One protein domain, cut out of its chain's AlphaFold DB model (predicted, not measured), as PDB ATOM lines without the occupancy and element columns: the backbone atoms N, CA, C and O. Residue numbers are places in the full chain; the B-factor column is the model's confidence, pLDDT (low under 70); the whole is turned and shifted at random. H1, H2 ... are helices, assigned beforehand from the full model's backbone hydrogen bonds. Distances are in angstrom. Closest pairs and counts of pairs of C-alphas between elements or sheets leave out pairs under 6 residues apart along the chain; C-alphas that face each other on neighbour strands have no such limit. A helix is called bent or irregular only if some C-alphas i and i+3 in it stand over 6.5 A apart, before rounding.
ATOM      1  N   ARG A 123     -46.924 -25.053 -46.819       93.75
ATOM      2  CA  ARG A 123     -45.721 -25.792 -46.422       93.75
ATOM      3  C   ARG A 123     -45.734 -27.193 -47.020       93.75
ATOM      4  O   ARG A 123     -44.734 -27.621 -47.578       93.75
ATOM      5  N   HIS A 124     -46.862 -27.891 -46.906       90.44
ATOM      6  CA  HIS A 124     -46.997 -29.246 -47.418       90.44
ATOM      7  C   HIS A 124     -46.848 -29.298 -48.945       90.44
ATOM      8  O   HIS A 124     -46.041 -30.079 -49.433       90.44
ATOM      9  N   ALA A 125     -47.515 -28.406 -49.681       92.12
ATOM     10  CA  ALA A 125     -47.377 -28.292 -51.134       92.12
ATOM     11  C   ALA A 125     -45.935 -27.971 -51.578       92.12
ATOM     12  O   ALA A 125     -45.460 -28.491 -52.589       92.12
ATOM     13  N   SER A 126     -45.215 -27.152 -50.802       91.44
ATOM     14  CA  SER A 126     -43.796 -26.859 -51.056       91.44
ATOM     15  C   SER A 126     -42.923 -28.111 -50.909       91.44
ATOM     16  O   SER A 126     -42.019 -28.324 -51.711       91.44
ATOM     17  N   ILE A 127     -43.193 -28.943 -49.897       87.25
ATOM     18  CA  ILE A 127     -42.456 -30.191 -49.647       87.25
ATOM     19  C   ILE A 127     -42.752 -31.220 -50.742       87.25
ATOM     20  O   ILE A 127     -41.812 -31.780 -51.299       87.25
ATOM     21  N   GLU A 128     -44.019 -31.392 -51.130       85.00
ATOM     22  CA  GLU A 128     -44.385 -32.311 -52.216       85.00
ATOM     23  C   GLU A 128     -43.701 -31.956 -53.542       85.00
ATOM     24  O   GLU A 128     -43.297 -32.843 -54.288       85.00
ATOM     25  N   SER A 129     -43.530 -30.660 -53.827       84.19
ATOM     26  CA  SER A 129     -42.822 -30.217 -55.036       84.19
ATOM     27  C   SER A 129     -41.352 -30.654 -55.026       84.19
ATOM     28  O   SER A 129     -40.818 -31.041 -56.059       84.19
ATOM     29  N   ILE A 130     -40.698 -30.643 -53.857       82.81
ATOM     30  CA  ILE A 130     -39.327 -31.158 -53.709       82.81
ATOM     31  C   ILE A 130     -39.310 -32.682 -53.861       82.81
ATOM     32  O   ILE A 130     -38.419 -33.224 -54.509       82.81
ATOM     33  N   GLU A 131     -40.281 -33.385 -53.281       78.12
ATOM     34  CA  GLU A 131     -40.362 -34.846 -53.381       78.12
ATOM     35  C   GLU A 131     -40.522 -35.335 -54.816       78.12
ATOM     36  O   GLU A 131     -39.867 -36.296 -55.206       78.12
ATOM     37  N   GLU A 132     -41.367 -34.689 -55.617       77.06
ATOM     38  CA  GLU A 132     -41.549 -35.066 -57.022       77.06
ATOM     39  C   GLU A 132     -40.244 -34.959 -57.817       77.06
ATOM     40  O   GLU A 132     -39.961 -35.811 -58.660       77.06
ATOM     41  N   GLU A 133     -39.406 -33.972 -57.501       77.62
ATOM     42  CA  GLU A 133     -38.058 -33.886 -58.061       77.62
ATOM     43  C   GLU A 133     -37.143 -35.010 -57.538       77.62
ATOM     44  O   GLU A 133     -36.343 -35.560 -58.298       77.62
ATOM     45  N   MET A 134     -37.286 -35.397 -56.264       72.94
ATOM     46  CA  MET A 134     -36.514 -36.470 -55.628       72.94
ATOM     47  C   MET A 134     -36.848 -37.873 -56.140       72.94
ATOM     48  O   MET A 134     -35.945 -38.706 -56.200       72.94
ATOM     49  N   ILE A 135     -38.106 -38.156 -56.501       66.94
ATOM     50  CA  ILE A 135     -38.571 -39.486 -56.946       66.94
ATOM     51  C   ILE A 135     -37.785 -39.994 -58.169       66.94
ATOM     52  O   ILE A 135     -37.676 -41.203 -58.373       66.94
ATOM     53  N   ASN A 136     -37.166 -39.097 -58.940       60.72
ATOM     54  CA  ASN A 136     -36.348 -39.452 -60.100       60.72
ATOM     55  C   ASN A 136     -34.903 -39.883 -59.758       60.72
ATOM     56  O   ASN A 136     -34.162 -40.263 -60.664       60.72
ATOM     57  N   ASN A 137     -34.484 -39.849 -58.486       60.81
ATOM     58  CA  ASN A 137     -33.117 -40.177 -58.059       60.81
ATOM     59  C   ASN A 137     -33.039 -41.558 -57.373       60.81
ATOM     60  O   ASN A 137     -33.852 -41.880 -56.517       60.81
ATOM     61  N   TYR A 138     -32.038 -42.385 -57.706       58.16
ATOM     62  CA  TYR A 138     -31.820 -43.699 -57.071       58.16
ATOM     63  C   TYR A 138     -31.150 -43.571 -55.682       58.16
ATOM     64  O   TYR A 138     -30.125 -42.900 -55.545       58.16
ATOM     65  N   PHE A 139     -31.697 -44.250 -54.659       62.09
ATOM     66  CA  PHE A 139     -31.314 -44.074 -53.241       62.09
ATOM     67  C   PHE A 139     -30.581 -45.257 -52.572       62.09
ATOM     68  O   PHE A 139     -30.245 -45.164 -51.391       62.09
ATOM     69  N   SER A 140     -30.284 -46.352 -53.281       60.78
ATOM     70  CA  SER A 140     -29.651 -47.554 -52.693       60.78
ATOM     71  C   SER A 140     -28.242 -47.316 -52.118       60.78
ATOM     72  O   SER A 140     -27.805 -48.033 -51.228       60.78
ATOM     73  N   GLU A 141     -27.536 -46.270 -52.553       62.59
ATOM     74  CA  GLU A 141     -26.157 -45.958 -52.136       62.59
ATOM     75  C   GLU A 141     -26.011 -45.395 -50.705       62.59
ATOM     76  O   GLU A 141     -24.908 -44.987 -50.323       62.59
ATOM     77  N   TYR A 142     -27.097 -45.260 -49.940       64.50
ATOM     78  CA  TYR A 142     -27.098 -44.600 -48.625       64.50
ATOM     79  C   TYR A 142     -27.307 -45.548 -47.439       64.50
ATOM     80  O   TYR A 142     -27.187 -45.103 -46.301       64.50
ATOM     81  N   GLU A 143     -27.565 -46.835 -47.687       63.97
ATOM     82  CA  GLU A 143     -27.784 -47.841 -46.635       63.97
ATOM     83  C   GLU A 143     -26.576 -47.961 -45.686       63.97
ATOM     84  O   GLU A 143     -26.736 -48.028 -44.467       63.97
ATOM     85  N   GLU A 144     -25.363 -47.883 -46.237       67.75
ATOM     86  CA  GLU A 144     -24.107 -48.082 -45.502       67.75
ATOM     87  C   GLU A 144     -23.466 -46.782 -44.978       67.75
ATOM     88  O   GLU A 144     -22.391 -46.822 -44.381       67.75
ATOM     89  N   LYS A 145     -24.088 -45.614 -45.198       70.50
ATOM     90  CA  LYS A 145     -23.450 -44.317 -44.917       70.50
ATOM     91  C   LYS A 145     -23.801 -43.746 -43.554       70.50
ATOM     92  O   LYS A 145     -24.955 -43.720 -43.129       70.50
ATOM     93  N   GLU A 146     -22.788 -43.172 -42.916       79.25
ATOM     94  CA  GLU A 146     -22.926 -42.453 -41.654       79.25
ATOM     95  C   GLU A 146     -23.512 -41.048 -41.838       79.25
ATOM     96  O   GLU A 146     -23.321 -40.383 -42.859       79.25
ATOM     97  N   THR A 147     -24.159 -40.528 -40.789       75.69
ATOM     98  CA  THR A 147     -24.858 -39.224 -40.831       75.69
ATOM     99  C   THR A 147     -23.952 -38.079 -41.312       75.69
ATOM    100  O   THR A 147     -24.386 -37.192 -42.045       75.69
ATOM    101  N   ASN A 148     -22.685 -38.065 -40.885       76.31
ATOM    102  CA  ASN A 148     -21.746 -37.003 -41.256       76.31
ATOM    103  C   ASN A 148     -21.320 -37.096 -42.731       76.31
ATOM    104  O   ASN A 148     -21.104 -36.061 -43.355       76.31
ATOM    105  N   GLU A 149     -21.240 -38.307 -43.292       75.25
ATOM    106  CA  GLU A 149     -20.924 -38.510 -44.710       75.25
ATOM    107  C   GLU A 149     -22.069 -38.007 -45.599       75.25
ATOM    108  O   GLU A 149     -21.826 -37.349 -46.611       75.25
ATOM    109  N   ILE A 150     -23.319 -38.238 -45.179       75.44
ATOM    110  CA  ILE A 150     -24.508 -37.711 -45.861       75.44
ATOM    111  C   ILE A 150     -24.437 -36.178 -45.931       75.44
ATOM    112  O   ILE A 150     -24.569 -35.609 -47.011       75.44
ATOM    113  N   VAL A 151     -24.150 -35.500 -44.812       72.75
ATOM    114  CA  VAL A 151     -24.057 -34.026 -44.765       72.75
ATOM    115  C   VAL A 151     -22.992 -33.469 -45.712       72.75
ATOM    116  O   VAL A 151     -23.198 -32.410 -46.305       72.75
ATOM    117  N   GLU A 152     -21.842 -34.131 -45.834       75.19
ATOM    118  CA  GLU A 152     -20.764 -33.658 -46.705       75.19
ATOM    119  C   GLU A 152     -21.097 -33.871 -48.190       75.19
ATOM    120  O   GLU A 152     -20.952 -32.929 -48.969       75.19
ATOM    121  N   ARG A 153     -21.671 -35.023 -48.571       70.38
ATOM    122  CA  ARG A 153     -22.132 -35.273 -49.953       70.38
ATOM    123  C   ARG A 153     -23.251 -34.327 -50.395       70.38
ATOM    124  O   ARG A 153     -23.296 -33.929 -51.558       70.38
ATOM    125  N   GLU A 154     -24.128 -33.922 -49.477       73.19
ATOM    126  CA  GLU A 154     -25.200 -32.961 -49.773       73.19
ATOM    127  C   GLU A 154     -24.676 -31.559 -50.125       73.19
ATOM    128  O   GLU A 154     -25.363 -30.795 -50.801       73.19
ATOM    129  N   LYS A 155     -23.440 -31.200 -49.750       69.44
ATOM    130  CA  LYS A 155     -22.844 -29.939 -50.225       69.44
ATOM    131  C   LYS A 155     -22.574 -29.957 -51.727       69.44
ATOM    132  O   LYS A 155     -22.768 -28.926 -52.375       69.44
ATOM    133  N   GLU A 156     -22.110 -31.098 -52.229       67.31
ATOM    134  CA  GLU A 156     -21.663 -31.289 -53.609       67.31
ATOM    135  C   GLU A 156     -22.843 -31.551 -54.548       67.31
ATOM    136  O   GLU A 156     -22.957 -30.882 -55.570       67.31
ATOM    137  N   ASN A 157     -23.754 -32.458 -54.171       68.12
ATOM    138  CA  ASN A 157     -24.803 -32.954 -55.070       68.12
ATOM    139  C   ASN A 157     -26.249 -32.625 -54.643       68.12
ATOM    140  O   ASN A 157     -27.146 -32.858 -55.443       68.12
ATOM    141  N   ASP A 158     -26.480 -32.108 -53.423       74.44
ATOM    142  CA  ASP A 158     -27.806 -31.752 -52.855       74.44
ATOM    143  C   ASP A 158     -28.927 -32.767 -53.193       74.44
ATOM    144  O   ASP A 158     -30.030 -32.376 -53.577       74.44
ATOM    145  N   ARG A 159     -28.650 -34.083 -53.104       73.88
ATOM    146  CA  ARG A 159     -29.559 -35.151 -53.574       73.88
ATOM    147  C   ARG A 159     -30.831 -35.253 -52.735       73.88
ATOM    148  O   ARG A 159     -31.881 -35.629 -53.255       73.88
ATOM    149  N   PHE A 160     -30.745 -34.929 -51.449       75.31
ATOM    150  CA  PHE A 160     -31.890 -34.819 -50.545       75.31
ATOM    151  C   PHE A 160     -32.428 -33.387 -50.470       75.31
ATOM    152  O   PHE A 160     -33.243 -33.082 -49.593       75.31
ATOM    153  N   TYR A 161     -31.967 -32.511 -51.372       82.94
ATOM    154  CA  TYR A 161     -32.397 -31.127 -51.515       82.94
ATOM    155  C   TYR A 161     -32.332 -30.351 -50.197       82.94
ATOM    156  O   TYR A 161     -33.216 -29.544 -49.888       82.94
ATOM    157  N   PHE A 162     -31.288 -30.581 -49.396       86.88
ATOM    158  CA  PHE A 162     -31.072 -29.900 -48.120       86.88
ATOM    159  C   PHE A 162     -31.121 -28.378 -48.272       86.88
ATOM    160  O   PHE A 162     -31.627 -27.702 -47.375       86.88
ATOM    161  N   LYS A 163     -30.684 -27.814 -49.407       88.00
ATOM    162  CA  LYS A 163     -30.800 -26.366 -49.662       88.00
ATOM    163  C   LYS A 163     -32.253 -25.913 -49.838       88.00
ATOM    164  O   LYS A 163     -32.649 -24.924 -49.217       88.00
ATOM    165  N   LYS A 164     -33.063 -26.625 -50.634       87.81
ATOM    166  CA  LYS A 164     -34.491 -26.288 -50.819       87.81
ATOM    167  C   LYS A 164     -35.284 -26.514 -49.529       87.81
ATOM    168  O   LYS A 164     -36.050 -25.652 -49.104       87.81
ATOM    169  N   ARG A 165     -35.022 -27.621 -48.833       89.12
ATOM    170  CA  ARG A 165     -35.589 -27.941 -47.515       89.12
ATOM    171  C   ARG A 165     -35.248 -26.883 -46.462       89.12
ATOM    172  O   ARG A 165     -36.122 -26.417 -45.734       89.12
ATOM    173  N   LEU A 166     -33.995 -26.416 -46.423       89.19
ATOM    174  CA  LEU A 166     -33.563 -25.292 -45.580       89.19
ATOM    175  C   LEU A 166     -34.385 -24.025 -45.868       89.19
ATOM    176  O   LEU A 166     -34.749 -23.316 -44.928       89.19
ATOM    177  N   GLN A 167     -34.690 -23.736 -47.138       89.31
ATOM    178  CA  GLN A 167     -35.532 -22.597 -47.517       89.31
ATOM    179  C   GLN A 167     -36.970 -22.751 -46.996       89.31
ATOM    180  O   GLN A 167     -37.505 -21.804 -46.419       89.31
ATOM    181  N   ILE A 168     -37.564 -23.947 -47.082       91.00
ATOM    182  CA  ILE A 168     -38.882 -24.235 -46.484       91.00
ATOM    183  C   ILE A 168     -38.857 -24.007 -44.967       91.00
ATOM    184  O   ILE A 168     -39.746 -23.344 -44.428       91.00
ATOM    185  N   VAL A 169     -37.822 -24.484 -44.267       89.81
ATOM    186  CA  VAL A 169     -37.677 -24.245 -42.821       89.81
ATOM    187  C   VAL A 169     -37.562 -22.752 -42.522       89.81
ATOM    188  O   VAL A 169     -38.219 -22.275 -41.601       89.81
ATOM    189  N   LYS A 170     -36.803 -21.982 -43.308       88.75
ATOM    190  CA  LYS A 170     -36.733 -20.521 -43.144       88.75
ATOM    191  C   LYS A 170     -38.086 -19.849 -43.364       88.75
ATOM    192  O   LYS A 170     -38.446 -18.966 -42.596       88.75
ATOM    193  N   LEU A 171     -38.859 -20.263 -44.364       91.50
ATOM    194  CA  LEU A 171     -40.169 -19.684 -44.674       91.50
ATOM    195  C   LEU A 171     -41.223 -20.010 -43.610       91.50
ATOM    196  O   LEU A 171     -41.885 -19.117 -43.076       91.50
ATOM    197  N   PHE A 172     -41.367 -21.290 -43.270       90.31
ATOM    198  CA  PHE A 172     -42.477 -21.793 -42.458       90.31
ATOM    199  C   PHE A 172     -42.091 -22.073 -40.995       90.31
ATOM    200  O   PHE A 172     -42.969 -22.143 -40.129       90.31
ATOM    201  N   GLY A 173     -40.800 -22.160 -40.683       87.06
ATOM    202  CA  GLY A 173     -40.235 -22.422 -39.352       87.06
ATOM    203  C   GLY A 173     -39.969 -23.900 -39.060       87.06
ATOM    204  O   GLY A 173     -39.324 -24.229 -38.074       87.06
ATOM    205  N   ASN A 174     -40.481 -24.805 -39.890       84.06
ATOM    206  CA  ASN A 174     -40.268 -26.248 -39.810       84.06
ATOM    207  C   ASN A 174     -40.719 -26.900 -41.119       84.06
ATOM    208  O   ASN A 174     -41.332 -26.235 -41.951       84.06
ATOM    209  N   GLU A 175     -40.457 -28.198 -41.258       78.94
ATOM    210  CA  GLU A 175     -41.010 -29.025 -42.338       78.94
ATOM    211  C   GLU A 175     -42.311 -29.732 -41.914       78.94
ATOM    212  O   GLU A 175     -43.217 -29.861 -42.723       78.94
ATOM    213  N   LYS A 176     -42.442 -30.097 -40.625       68.69
ATOM    214  CA  LYS A 176     -43.559 -30.837 -39.991       68.69
ATOM    215  C   LYS A 176     -44.168 -31.934 -40.886       68.69
ATOM    216  O   LYS A 176     -45.053 -31.659 -41.692       68.69
ATOM    217  N   GLY A 177     -43.813 -33.189 -40.600       59.78
ATOM    218  CA  GLY A 177     -44.378 -34.376 -41.253       59.78
ATOM    219  C   GLY A 177     -43.510 -34.969 -42.366       59.78
ATOM    220  O   GLY A 177     -43.993 -35.818 -43.104       59.78
ATOM    221  N   THR A 178     -42.240 -34.560 -42.480       56.22
ATOM    222  CA  THR A 178     -41.278 -34.990 -43.519       56.22
ATOM    223  C   THR A 178     -40.943 -36.487 -43.517       56.22
ATOM    224  O   THR A 178     -40.440 -37.010 -44.513       56.22
ATOM    225  N   GLU A 179     -41.236 -37.194 -42.423       57.75
ATOM    226  CA  GLU A 179     -40.935 -38.623 -42.254       57.75
ATOM    227  C   GLU A 179     -41.697 -39.496 -43.266       57.75
ATOM    228  O   GLU A 179     -41.110 -40.374 -43.892       57.75
ATOM    229  N   TRP A 180     -42.985 -39.211 -43.492       54.06
ATOM    230  CA  TRP A 180     -43.841 -39.980 -44.411       54.06
ATOM    231  C   TRP A 180     -43.506 -39.757 -45.895       54.06
ATOM    232  O   TRP A 180     -43.708 -40.614 -46.753       54.06
ATOM    233  N   PHE A 181     -42.986 -38.579 -46.193       55.34
ATOM    234  CA  PHE A 181     -42.734 -38.078 -47.537       55.34
ATOM    235  C   PHE A 181     -41.466 -38.671 -48.152       55.34
ATOM    236  O   PHE A 181     -41.465 -39.252 -49.240       55.34
ATOM    237  N   THR A 182     -40.398 -38.679 -47.359       60.19
ATOM    238  CA  THR A 182     -39.148 -39.352 -47.718       60.19
ATOM    239  C   THR A 182     -39.369 -40.872 -47.860       60.19
ATOM    240  O   THR A 182     -38.797 -41.504 -48.747       60.19
ATOM    241  N   PHE A 183     -40.277 -41.456 -47.063       60.66
ATOM    242  CA  PHE A 183     -40.668 -42.869 -47.148       60.66
ATOM    243  C   PHE A 183     -41.281 -43.247 -48.510       60.66
ATOM    244  O   PHE A 183     -40.866 -44.238 -49.111       60.66
ATOM    245  N   LYS A 184     -42.221 -42.450 -49.049       63.56
ATOM    246  CA  LYS A 184     -42.824 -42.691 -50.380       63.56
ATOM    247  C   LYS A 184     -41.780 -42.730 -51.496       63.56
ATOM    248  O   LYS A 184     -41.833 -43.615 -52.352       63.56
ATOM    249  N   SER A 185     -40.833 -41.795 -51.472       62.03
ATOM    250  CA  SER A 185     -39.762 -41.710 -52.473       62.03
ATOM    251  C   SER A 185     -38.824 -42.923 -52.409       62.03
ATOM    252  O   SER A 185     -38.478 -43.501 -53.439       62.03
ATOM    253  N   LEU A 186     -38.477 -43.381 -51.201       64.31
ATOM    254  CA  LEU A 186     -37.636 -44.568 -51.003       64.31
ATOM    255  C   LEU A 186     -38.320 -45.871 -51.448       64.31
ATOM    256  O   LEU A 186     -37.674 -46.722 -52.054       64.31
ATOM    257  N   ILE A 187     -39.626 -46.017 -51.201       61.12
ATOM    258  CA  ILE A 187     -40.403 -47.181 -51.662       61.12
ATOM    259  C   ILE A 187     -40.526 -47.188 -53.195       61.12
ATOM    260  O   ILE A 187     -40.368 -48.230 -53.828       61.12
ATOM    261  N   THR A 188     -40.791 -46.027 -53.804       60.78
ATOM    262  CA  THR A 188     -41.053 -45.917 -55.252       60.78
ATOM    263  C   THR A 188     -39.801 -46.172 -56.095       60.78
ATOM    264  O   THR A 188     -39.898 -46.700 -57.198       60.78
ATOM    265  N   THR A 189     -38.615 -45.867 -55.564       61.16
ATOM    266  CA  THR A 189     -37.326 -46.075 -56.252       61.16
ATOM    267  C   THR A 189     -36.804 -47.516 -56.167       61.16
ATOM    268  O   THR A 189     -35.724 -47.813 -56.673       61.16
ATOM    269  N   GLY A 190     -37.572 -48.434 -55.560       53.97
ATOM    270  CA  GLY A 190     -37.323 -49.880 -55.588       53.97
ATOM    271  C   GLY A 190     -36.081 -50.348 -54.822       53.97
ATOM    272  O   GLY A 190     -35.689 -51.505 -54.957       53.97
ATOM    273  N   GLY A 191     -35.448 -49.470 -54.038       55.47
ATOM    274  CA  GLY A 191     -34.137 -49.736 -53.446       55.47
ATOM    275  C   GLY A 191     -34.152 -50.622 -52.199       55.47
ATOM    276  O   GLY A 191     -33.141 -51.250 -51.907       55.47
ATOM    277  N   ILE A 192     -35.254 -50.665 -51.441       57.44
ATOM    278  CA  ILE A 192     -35.283 -51.321 -50.125       57.44
ATOM    279  C   ILE A 192     -36.629 -52.028 -49.931       57.44
ATOM    280  O   ILE A 192     -37.678 -51.391 -49.906       57.44
ATOM    281  N   SER A 193     -36.604 -53.353 -49.796       58.72
ATOM    282  CA  SER A 193     -37.794 -54.189 -49.566       58.72
ATOM    283  C   SER A 193     -38.120 -54.402 -48.082       58.72
ATOM    284  O   SER A 193     -39.239 -54.793 -47.751       58.72
ATOM    285  N   ASP A 194     -37.169 -54.129 -47.185       67.25
ATOM    286  CA  ASP A 194     -37.330 -54.271 -45.736       67.25
ATOM    287  C   ASP A 194     -37.719 -52.936 -45.086       67.25
ATOM    288  O   ASP A 194     -36.932 -51.988 -45.031       67.25
ATOM    289  N   VAL A 195     -38.937 -52.884 -44.547       68.44
ATOM    290  CA  VAL A 195     -39.510 -51.712 -43.865       68.44
ATOM    291  C   VAL A 195     -38.627 -51.231 -42.707       68.44
ATOM    292  O   VAL A 195     -38.513 -50.024 -42.490       68.44
ATOM    293  N   SER A 196     -37.957 -52.147 -42.002       69.44
ATOM    294  CA  SER A 196     -37.120 -51.813 -40.840       69.44
ATOM    295  C   SER A 196     -35.867 -51.040 -41.258       69.44
ATOM    296  O   SER A 196     -35.477 -50.076 -40.604       69.44
ATOM    297  N   LYS A 197     -35.270 -51.413 -42.398       71.94
ATOM    298  CA  LYS A 197     -34.107 -50.723 -42.974       71.94
ATOM    299  C   LYS A 197     -34.460 -49.339 -43.509       71.94
ATOM    300  O   LYS A 197     -33.668 -48.408 -43.378       71.94
ATOM    301  N   ILE A 198     -35.659 -49.179 -44.073       72.12
ATOM    302  CA  ILE A 198     -36.140 -47.870 -44.538       72.12
ATOM    303  C   ILE A 198     -36.238 -46.899 -43.365       72.12
ATOM    304  O   ILE A 198     -35.812 -45.753 -43.482       72.12
ATOM    305  N   GLN A 199     -36.774 -47.352 -42.233       75.31
ATOM    306  CA  GLN A 199     -36.941 -46.499 -41.063       75.31
ATOM    307  C   GLN A 199     -35.595 -45.995 -40.515       75.31
ATOM    308  O   GLN A 199     -35.469 -44.803 -40.243       75.31
ATOM    309  N   ASP A 200     -34.577 -46.858 -40.451       78.81
ATOM    310  CA  ASP A 200     -33.216 -46.478 -40.040       78.81
ATOM    311  C   ASP A 200     -32.571 -45.467 -41.009       78.81
ATOM    312  O   ASP A 200     -32.008 -44.449 -40.598       78.81
ATOM    313  N   ILE A 201     -32.710 -45.683 -42.320       76.81
ATOM    314  CA  ILE A 201     -32.185 -44.762 -43.342       76.81
ATOM    315  C   ILE A 201     -32.864 -43.392 -43.253       76.81
ATOM    316  O   ILE A 201     -32.199 -42.356 -43.328       76.81
ATOM    317  N   LEU A 202     -34.182 -43.366 -43.051       77.62
ATOM    318  CA  LEU A 202     -34.937 -42.131 -42.856       77.62
ATOM    319  C   LEU A 202     -34.476 -41.364 -41.622       77.62
ATOM    320  O   LEU A 202     -34.311 -40.143 -41.678       77.62
ATOM    321  N   GLU A 203     -34.234 -42.070 -40.523       81.50
ATOM    322  CA  GLU A 203     -33.726 -41.475 -39.296       81.50
ATOM    323  C   GLU A 203     -32.327 -40.875 -39.506       81.50
ATOM    324  O   GLU A 203     -32.086 -39.722 -39.136       81.50
ATOM    325  N   LYS A 204     -31.428 -41.585 -40.201       82.81
ATOM    326  CA  LYS A 204     -30.099 -41.074 -40.583       82.81
ATOM    327  C   LYS A 204     -30.182 -39.808 -41.442       82.81
ATOM    328  O   LYS A 204     -29.480 -38.834 -41.157       82.81
ATOM    329  N   ILE A 205     -31.053 -39.781 -42.455       81.88
ATOM    330  CA  ILE A 205     -31.248 -38.609 -43.329       81.88
ATOM    331  C   ILE A 205     -31.811 -37.424 -42.536       81.88
ATOM    332  O   ILE A 205     -31.324 -36.300 -42.672       81.88
ATOM    333  N   ASN A 206     -32.803 -37.656 -41.673       83.94
ATOM    334  CA  ASN A 206     -33.380 -36.608 -40.830       83.94
ATOM    335  C   ASN A 206     -32.346 -36.043 -39.850       83.94
ATOM    336  O   ASN A 206     -32.211 -34.823 -39.731       83.94
ATOM    337  N   ASN A 207     -31.545 -36.901 -39.220       86.31
ATOM    338  CA  ASN A 207     -30.450 -36.483 -38.346       86.31
ATOM    339  C   ASN A 207     -29.372 -35.691 -39.103       86.31
ATOM    340  O   ASN A 207     -28.848 -34.696 -38.585       86.31
ATOM    341  N   ALA A 208     -29.060 -36.081 -40.342       87.19
ATOM    342  CA  ALA A 208     -28.150 -35.342 -41.214       87.19
ATOM    343  C   ALA A 208     -28.709 -33.949 -41.530       87.19
ATOM    344  O   ALA A 208     -27.997 -32.949 -41.398       87.19
ATOM    345  N   PHE A 209     -30.001 -33.858 -41.850       87.56
ATOM    346  CA  PHE A 209     -30.654 -32.584 -42.113       87.56
ATOM    347  C   PHE A 209     -30.705 -31.687 -40.866       87.56
ATOM    348  O   PHE A 209     -30.362 -30.508 -40.942       87.56
ATOM    349  N   LEU A 210     -31.011 -32.226 -39.681       86.69
ATOM    350  CA  LEU A 210     -30.956 -31.471 -38.420       86.69
ATOM    351  C   LEU A 210     -29.552 -30.909 -38.146       86.69
ATOM    352  O   LEU A 210     -29.408 -29.739 -37.778       86.69
ATOM    353  N   LYS A 211     -28.496 -31.704 -38.370       87.88
ATOM    354  CA  LYS A 211     -27.105 -31.225 -38.282       87.88
ATOM    355  C   LYS A 211     -26.822 -30.122 -39.303       87.88
ATOM    356  O   LYS A 211     -26.179 -29.127 -38.957       87.88
ATOM    357  N   TYR A 212     -27.327 -30.261 -40.528       88.00
ATOM    358  CA  TYR A 212     -27.218 -29.249 -41.577       88.00
ATOM    359  C   TYR A 212     -27.889 -27.925 -41.162       88.00
ATOM    360  O   TYR A 212     -27.255 -26.867 -41.213       88.00
ATOM    361  N   LEU A 213     -29.116 -27.971 -40.629       85.56
ATOM    362  CA  LEU A 213     -29.835 -26.801 -40.106       85.56
ATOM    363  C   LEU A 213     -29.064 -26.089 -38.978       85.56
ATOM    364  O   LEU A 213     -28.961 -24.857 -38.983       85.56
ATOM    365  N   LYS A 214     -28.490 -26.849 -38.029       83.88
ATOM    366  CA  LYS A 214     -27.662 -26.312 -36.929       83.88
ATOM    367  C   LYS A 214     -26.396 -25.639 -37.463       83.88
ATOM    368  O   LYS A 214     -26.082 -24.519 -37.062       83.88
ATOM    369  N   LYS A 215     -25.700 -26.275 -38.415       85.00
ATOM    370  CA  LYS A 215     -24.494 -25.729 -39.067       85.00
ATOM    371  C   LYS A 215     -24.777 -24.402 -39.776       85.00
ATOM    372  O   LYS A 215     -23.964 -23.482 -39.700       85.00
ATOM    373  N   HIS A 216     -25.952 -24.272 -40.392       83.12
ATOM    374  CA  HIS A 216     -26.408 -23.039 -41.042       83.12
ATOM    375  C   HIS A 216     -27.079 -22.025 -40.096       83.12
ATOM    376  O   HIS A 216     -27.513 -20.968 -40.558       83.12
ATOM    377  N   ARG A 217     -27.119 -22.301 -38.782       76.94
ATOM    378  CA  ARG A 217     -27.696 -21.437 -37.733       76.94
ATOM    379  C   ARG A 217     -29.169 -21.073 -37.969       76.94
ATOM    380  O   ARG A 217     -29.597 -19.979 -37.612       76.94
TER     381      ARG A 217
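AT A GLANCE: This is residues 123 to 217 of the 331 residues of an uncharacterized protein of Bacteroidetes bacterium (UniProt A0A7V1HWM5). One long helix, H5, runs along one side of a compact body of helices, with H2 and H4 packing on it crosswise at different stretches, H2 on residues 204 to 212 and H4 on residues 198 to 206. Away from H5, H1 lies side by side with both H3 and H4, and the long stretch of residues 135 to 146 leads from the end of H1 to the start of H2. The printed part has 95 residues with five named helices, in the order H1, H2, H3, H4, H5 along the chain, and no named strand; the class is all helix. The whole is compact, with a radius of gyration of the C-alphas of 12.5 A, and its C-alphas span 35 by 28 by 22 A.

IN THESE COORDINATES: Start with the longest helix, H5, residues 195 to 215: find C-alpha 195 at (-39.510, -51.712, -43.865), and from there the helix runs 30.4 A to C-alpha 215 at (-24.494, -25.729, -39.067). Then go to the first printed residue, where H1, residues 123 to 134, begins with C-alpha 123 at (-45.721, -25.792, -46.422) and covers 16.8 A. Next along the chain, look at residues 147 to 157 for H2, 15.6 A long. H3 holds residues 162 to 172 and measures 15.1 A from first to last C-alpha. H4, residues 178 to 188, measures 16.0 A. In none of the five is there a bent or irregular course.

HOW THE PARTS SIT: Begin at H5, the hub, which touches three other helices, each with a part of its length alone. With residues 204 to 212 it touches H2; the closest C-alphas are those of Thr 147 and Ala 208, 5.1 A apart, and the lines are about perpendicular, only just, at 71 degrees. With residues 198 to 206 it touches H4, where the closest C-alphas, those of Glu 179 and Leu 202, are 7.0 A apart; this is a steep tilt of 49 degrees, opposite ways. With residues 209 to 213 it only just touches H3, with 3 pairs of C-alphas within 8 A; the closest are those of Phe 162 and Phe 209, 6.6 A apart. Now move outward to H1, which is apart from H5. H1 touches H3 at a shallow tilt of 10 degrees, opposite ways, and the closest C-alphas are those of Arg 123 and Phe 172, 6.5 A apart. H1 also touches H4 at a shallow tilt of 27 degrees, the same way; look at the C-alphas of Met 134 and Ser 185, the closest, 6.9 A apart. H2 and H3 are close but not clearly touching, with the C-alphas of Glu 154 and Phe 162 closest at 6.8 A. H2 and H4 are apart, and so are H3 and H4. Along the backbone of H3, H4 and H5 every O i to N i+4 pair is within hydrogen-bond range, while in H1 it is 7 of 8 and in H2 5 of 7.

THE WHOLE: The two C-alphas farthest apart are those of Ser 193 and Arg 217, at 36.3 A, and the C-alphas of Arg 123 and Arg 217, first and last of the printed part, are 20.5 A apart. The printed part has no cut. Its one long link is H1 to H2, with 12 residues; H2 to H3 and H3 to H4 are tight links, and H4 to H5 is a short one of 6 residues. Check the B-factor column for the model's confidence: the mean pLDDT of the printed part is 75.0, and 34 residues are under 70, namely 135 to 144, 155 to 157 and 176 to 196.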